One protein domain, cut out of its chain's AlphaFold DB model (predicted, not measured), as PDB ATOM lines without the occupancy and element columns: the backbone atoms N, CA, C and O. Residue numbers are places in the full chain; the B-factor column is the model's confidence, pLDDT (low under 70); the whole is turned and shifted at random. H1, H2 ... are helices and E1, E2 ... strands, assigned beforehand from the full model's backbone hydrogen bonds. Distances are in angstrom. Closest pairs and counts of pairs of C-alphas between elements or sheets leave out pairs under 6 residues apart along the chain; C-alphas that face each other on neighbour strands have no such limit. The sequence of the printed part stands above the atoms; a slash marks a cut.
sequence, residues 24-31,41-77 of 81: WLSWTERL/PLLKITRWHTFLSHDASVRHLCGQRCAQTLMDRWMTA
ATOM      1  N   TRP A  24      16.128  37.588  22.655       97.25
ATOM      2  CA  TRP A  24      15.156  38.142  21.724       97.25
ATOM      3  C   TRP A  24      15.181  39.660  21.782       97.25
ATOM      4  O   TRP A  24      15.516  40.255  22.810       97.25
ATOM      5  N   LEU A  25      14.798  40.264  20.668       97.44
ATOM      6  CA  LEU A  25      14.628  41.697  20.509       97.44
ATOM      7  C   LEU A  25      13.166  41.971  20.167       97.44
ATOM      8  O   LEU A  25      12.570  41.234  19.377       97.44
ATOM      9  N   SER A  26      12.589  43.022  20.748       97.88
ATOM     10  CA  SER A  26      11.228  43.453  20.419       97.88
ATOM     11  C   SER A  26      11.101  44.963  20.370       97.88
ATOM     12  O   SER A  26      11.741  45.654  21.155       97.88
ATOM     13  N   TRP A  27      10.243  45.469  19.498       97.25
ATOM     14  CA  TRP A  27       9.914  46.890  19.413       97.25
ATOM     15  C   TRP A  27       8.502  47.059  18.851       97.25
ATOM     16  O   TRP A  27       7.880  46.101  18.378       97.25
ATOM     17  N   THR A  28       7.967  48.275  18.949       95.25
ATOM     18  CA  THR A  28       6.632  48.607  18.443       95.25
ATOM     19  C   THR A  28       6.740  49.618  17.316       95.25
ATOM     20  O   THR A  28       7.431  50.623  17.437       95.25
ATOM     21  N   GLU A  29       6.019  49.360  16.233       94.06
ATOM     22  CA  GLU A  29       5.843  50.282  15.115       94.06
ATOM     23  C   GLU A  29       4.355  50.575  14.911       94.06
ATOM     24  O   GLU A  29       3.496  49.975  15.558       94.06
ATOM     25  N   ARG A  30       4.041  51.498  14.003       92.81
ATOM     26  CA  ARG A  30       2.678  51.716  13.518       92.81
ATOM     27  C   ARG A  30       2.532  51.088  12.140       92.81
ATOM     28  O   ARG A  30       3.421  51.214  11.305       92.81
ATOM     29  N   LEU A  31       1.424  50.394  11.922       92.50
ATOM     30  CA  LEU A  31       1.087  49.753  10.656       92.50
ATOM     31  C   LEU A  31      -0.346  50.125  10.281       92.50
ATOM     32  O   LEU A  31      -1.252  49.900  11.076       92.50
ATOM     33  N   PRO A  41      -0.886  49.863  16.414       92.56
ATOM     34  CA  PRO A  41       0.391  49.398  16.931       92.56
ATOM     35  C   PRO A  41       0.676  47.968  16.453       92.56
ATOM     36  O   PRO A  41      -0.175  47.083  16.533       92.56
ATOM     37  N   LEU A  42       1.901  47.737  15.990       93.75
ATOM     38  CA  LEU A  42       2.441  46.445  15.587       93.75
ATOM     39  C   LEU A  42       3.604  46.089  16.509       93.75
ATOM     40  O   LEU A  42       4.606  46.802  16.548       93.75
ATOM     41  N   LEU A  43       3.495  44.964  17.211       95.75
ATOM     42  CA  LEU A  43       4.619  44.381  17.935       95.75
ATOM     43  C   LEU A  43       5.446  43.502  16.993       95.75
ATOM     44  O   LEU A  43       4.925  42.557  16.401       95.75
ATOM     45  N   LYS A  44       6.747  43.779  16.900       96.81
ATOM     46  CA  LYS A  44       7.718  42.908  16.233       96.81
ATOM     47  C   LYS A  44       8.577  42.212  17.276       96.81
ATOM     48  O   LYS A  44       8.992  42.830  18.254       96.81
ATOM     49  N   ILE A  45       8.841  40.926  17.059       96.69
ATOM     50  CA  ILE A  45       9.750  40.115  17.873       96.69
ATOM     51  C   ILE A  45      10.648  39.328  16.924       96.69
ATOM     52  O   ILE A  45      10.172  38.728  15.963       96.69
ATOM     53  N   THR A  46      11.945  39.314  17.207       96.62
ATOM     54  CA  THR A  46      12.941  38.549  16.453       96.62
ATOM     55  C   THR A  46      14.024  38.007  17.383       96.62
ATOM     56  O   THR A  46      14.128  38.415  18.544       96.62
ATOM     57  N   ARG A  47      14.825  37.063  16.884       95.38
ATOM     58  CA  ARG A  47      16.023  36.585  17.585       95.38
ATOM     59  C   ARG A  47      17.051  37.705  17.724       95.38
ATOM     60  O   ARG A  47      16.997  38.710  17.018       95.38
ATOM     61  N   TRP A  48      18.007  37.505  18.624       94.44
ATOM     62  CA  TRP A  48      19.123  38.418  18.809       94.44
ATOM     63  C   TRP A  48      19.804  38.785  17.486       94.44
ATOM     64  O   TRP A  48      20.149  37.920  16.682       94.44
ATOM     65  N   HIS A  49      20.035  40.080  17.294       93.44
ATOM     66  CA  HIS A  49      20.820  40.609  16.192       93.44
ATOM     67  C   HIS A  49      21.614  41.817  16.684       93.44
ATOM     68  O   HIS A  49      21.023  42.822  17.073       93.44
ATOM     69  N   THR A  50      22.944  41.735  16.637       91.00
ATOM     70  CA  THR A  50      23.839  42.728  17.253       91.00
ATOM     71  C   THR A  50      23.576  44.149  16.769       91.00
ATOM     72  O   THR A  50      23.503  45.067  17.566       91.00
ATOM     73  N   PHE A  51      23.352  44.360  15.471       90.94
ATOM     74  CA  PHE A  51      23.078  45.717  14.988       90.94
ATOM     75  C   PHE A  51      21.748  46.275  15.519       90.94
ATOM     76  O   PHE A  51      21.653  47.455  15.826       90.94
ATOM     77  N   LEU A  52      20.728  45.418  15.660       92.94
ATOM     78  CA  LEU A  52      19.414  45.847  16.143       92.94
ATOM     79  C   LEU A  52      19.406  46.036  17.661       92.94
ATOM     80  O   LEU A  52      18.624  46.834  18.159       92.94
ATOM     81  N   SER A  53      20.266  45.336  18.408       92.69
ATOM     82  CA  SER A  53      20.313  45.476  19.865       92.69
ATOM     83  C   SER A  53      20.775  46.854  20.331       92.69
ATOM     84  O   SER A  53      20.497  47.200  21.472       92.69
ATOM     85  N   HIS A  54      21.447  47.629  19.478       93.31
ATOM     86  CA  HIS A  54      21.889  48.990  19.794       93.31
ATOM     87  C   HIS A  54      20.825  50.064  19.518       93.31
ATOM     88  O   HIS A  54      21.038  51.232  19.838       93.31
ATOM     89  N   ASP A  55      19.696  49.706  18.901       94.25
ATOM     90  CA  ASP A  55      18.629  50.668  18.638       94.25
ATOM     91  C   ASP A  55      17.876  51.015  19.932       94.25
ATOM     92  O   ASP A  55      17.454  50.137  20.683       94.25
ATOM     93  N   ALA A  56      17.678  52.310  20.189       90.75
ATOM     94  CA  ALA A  56      17.067  52.799  21.425       90.75
ATOM     95  C   ALA A  56      15.581  52.419  21.589       90.75
ATOM     96  O   ALA A  56      15.044  52.499  22.694       90.75
ATOM     97  N   SER A  57      14.897  52.034  20.507       93.00
ATOM     98  CA  SER A  57      13.500  51.584  20.538       93.00
ATOM     99  C   SER A  57      13.353  50.096  20.869       93.00
ATOM    100  O   SER A  57      12.241  49.627  21.143       93.00
ATOM    101  N   VAL A  58      14.462  49.350  20.849       96.38
ATOM    102  CA  VAL A  58      14.469  47.904  21.031       96.38
ATOM    103  C   VAL A  58      14.554  47.548  22.506       96.38
ATOM    104  O   VAL A  58      15.386  48.041  23.257       96.38
ATOM    105  N   ARG A  59      13.686  46.622  22.896       96.88
ATOM    106  CA  ARG A  59      13.712  45.935  24.183       96.88
ATOM    107  C   ARG A  59      14.438  44.605  24.046       96.88
ATOM    108  O   ARG A  59      14.183  43.859  23.093       96.88
ATOM    109  N   HIS A  60      15.273  44.272  25.019       97.50
ATOM    110  CA  HIS A  60      16.022  43.025  25.109       97.50
ATOM    111  C   HIS A  60      15.315  42.048  26.048       97.50
ATOM    112  O   HIS A  60      14.882  42.394  27.147       97.50
ATOM    113  N   LEU A  61      15.198  40.787  25.634       97.69
ATOM    114  CA  LEU A  61      14.435  39.776  26.367       97.69
ATOM    115  C   LEU A  61      15.268  38.506  26.509       97.69
ATOM    116  O   LEU A  61      15.637  37.873  25.518       97.69
ATOM    117  N   CYS A  62      15.551  38.113  27.753       95.75
ATOM    118  CA  CYS A  62      16.319  36.902  28.016       95.75
ATOM    119  C   CYS A  62      15.407  35.661  27.978       95.75
ATOM    120  O   CYS A  62      14.628  35.397  28.902       95.75
ATOM    121  N   GLY A  63      15.513  34.878  26.909       95.31
ATOM    122  CA  GLY A  63      14.775  33.632  26.755       95.31
ATOM    123  C   GLY A  63      13.283  33.800  26.464       95.31
ATOM    124  O   GLY A  63      12.689  34.879  26.543       95.31
ATOM    125  N   GLN A  64      12.660  32.660  26.172       95.56
ATOM    126  CA  GLN A  64      11.259  32.563  25.772       95.56
ATOM    127  C   GLN A  64      10.289  33.126  26.821       95.56
ATOM    128  O   GLN A  64       9.344  33.824  26.465       95.56
ATOM    129  N   ARG A  65      10.513  32.866  28.117       96.25
ATOM    130  CA  ARG A  65       9.581  33.293  29.177       96.25
ATOM    131  C   ARG A  65       9.456  34.817  29.264       96.25
ATOM    132  O   ARG A  65       8.352  35.329  29.442       96.25
ATOM    133  N   CYS A  66      10.565  35.544  29.128       97.50
ATOM    134  CA  CYS A  66      10.536  37.008  29.127       97.50
ATOM    135  C   CYS A  66       9.875  37.542  27.852       97.50
ATOM    136  O   CYS A  66       9.074  38.470  27.934       97.50
ATOM    137  N   ALA A  67      10.134  36.911  26.700       96.88
ATOM    138  CA  ALA A  67       9.471  37.258  25.446       96.88
ATOM    139  C   ALA A  67       7.944  37.084  25.514       96.88
ATOM    140  O   ALA A  67       7.202  37.998  25.163       96.88
ATOM    141  N   GLN A  68       7.473  35.955  26.048       96.69
ATOM    142  CA  GLN A  68       6.047  35.697  26.266       96.69
ATOM    143  C   GLN A  68       5.433  36.691  27.255       96.69
ATOM    144  O   GLN A  68       4.401  37.276  26.961       96.69
ATOM    145  N   THR A  69       6.112  36.978  28.371       97.56
ATOM    146  CA  THR A  69       5.635  37.972  29.351       97.56
ATOM    147  C   THR A  69       5.442  39.351  28.713       97.56
ATOM    148  O   THR A  69       4.474  40.048  29.015       97.56
ATOM    149  N   LEU A  70       6.361  39.771  27.836       96.88
ATOM    150  CA  LEU A  70       6.220  41.023  27.098       96.88
ATOM    151  C   LEU A  70       5.024  40.978  26.136       96.88
ATOM    152  O   LEU A  70       4.258  41.938  26.083       96.88
ATOM    153  N   MET A  71       4.853  39.872  25.411       96.75
ATOM    154  CA  MET A  71       3.729  39.676  24.495       96.75
ATOM    155  C   MET A  71       2.386  39.719  25.238       96.75
ATOM    156  O   MET A  71       1.494  40.454  24.828       96.75
ATOM    157  N   ASP A  72       2.269  39.025  26.371       96.69
ATOM    158  CA  ASP A  72       1.068  39.017  27.213       96.69
ATOM    159  C   ASP A  72       0.722  40.429  27.698       96.69
ATOM    160  O   ASP A  72      -0.428  40.866  27.611       96.69
ATOM    161  N   ARG A  73       1.728  41.186  28.157       95.50
ATOM    162  CA  ARG A  73       1.559  42.593  28.559       95.50
ATOM    163  C   ARG A  73       1.119  43.474  27.395       95.50
ATOM    164  O   ARG A  73       0.298  44.359  27.596       95.50
ATOM    165  N   TRP A  74       1.646  43.245  26.195       95.25
ATOM    166  CA  TRP A  74       1.268  44.010  25.009       95.25
ATOM    167  C   TRP A  74      -0.168  43.706  24.564       95.25
ATOM    168  O   TRP A  74      -0.918  44.631  24.283       95.25
ATOM    169  N   MET A  75      -0.582  42.435  24.575       93.69
ATOM    170  CA  MET A  75      -1.944  42.024  24.199       93.69
ATOM    171  C   MET A  75      -3.012  42.481  25.202       93.69
ATOM    172  O   MET A  75      -4.166  42.678  24.832       93.69
ATOM    173  N   THR A  76      -2.642  42.615  26.478       93.06
ATOM    174  CA  THR A  76      -3.555  43.028  27.559       93.06
ATOM    175  C   THR A  76      -3.514  44.525  27.851       93.06
ATOM    176  O   THR A  76      -4.403  45.033  28.541       93.06
ATOM    177  N   ALA A  77      -2.516  45.243  27.328       86.75
ATOM    178  CA  ALA A  77      -2.483  46.694  27.390       86.75
ATOM    179  C   ALA A  77      -3.738  47.234  26.701       86.75
ATOM    180  O   ALA A  77      -4.020  46.916  25.544       86.75
TER     181      ALA A  77
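What this domain is: This is residues 24 to 31 and 41 to 77 of the 81 residues of an uncharacterized protein of Acidipila sp. 4G-K13 (UniProt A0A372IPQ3). A small antiparallel sheet of three strands, E2, E1 and E3, has the long helix H2 over one face, running along the strands, while the four-residue helix H1 only grazes the sheet. The printed part has 45 residues, with named elements in the order E1, E2, H1, E3, H2; the class is mixed, helices and strands. The whole is compact, with a radius of gyration of the C-alphas of 10.3 A, and flat, spanning 29 by 26 by 14 A.

Where its parts are: E1, residues 24 to 31, begins with C-alpha 24 at (15.156, 38.142, 21.724) and is 21.3 A long. E2, residues 41 to 47, is 20.2 A long. H1 is residues 50 to 53, and E3 is residues 59 to 62. H2, residues 63 to 76, is 20.6 A long and ends with C-alpha 76 at (-3.555, 43.028, 27.559).

How they stand to each other: E1 is the inner strand. It is antiparallel to E2 at 154 degrees, with N 25 and O 46 2.9 A apart, and to E3 at 146 degrees, with N 26 and O 59 3.0 A apart, both within hydrogen-bond range. E2, H1 and E3 form a split strand-helix-strand unit, two strands running the same way with E1 between them; its crossover is right-handed. H2 is on the sheet at a height of 9.5 A, making two layers, a helix on one face of a sheet. It lies over E1, at 16 degrees on the local plane, and only just over E3, on which 3 of its C-alphas fall. The closest C-alphas of E3 and H2 are those of Leu 61 and Ala 67, 5.6 A apart. H1 and H2 are apart. Every O i to N i+4 pair in H2 is within hydrogen-bond range; H1 is too short for one.

The domain as a whole: The two farthest C-alphas, of Phe 51 and Thr 76, are 29.6 A apart. Residues 32 to 40 are not printed, and C-alphas 31 and 41 are 6.3 A apart across this cut. The links printed whole are tight. No printed residue is under 70 in pLDDT.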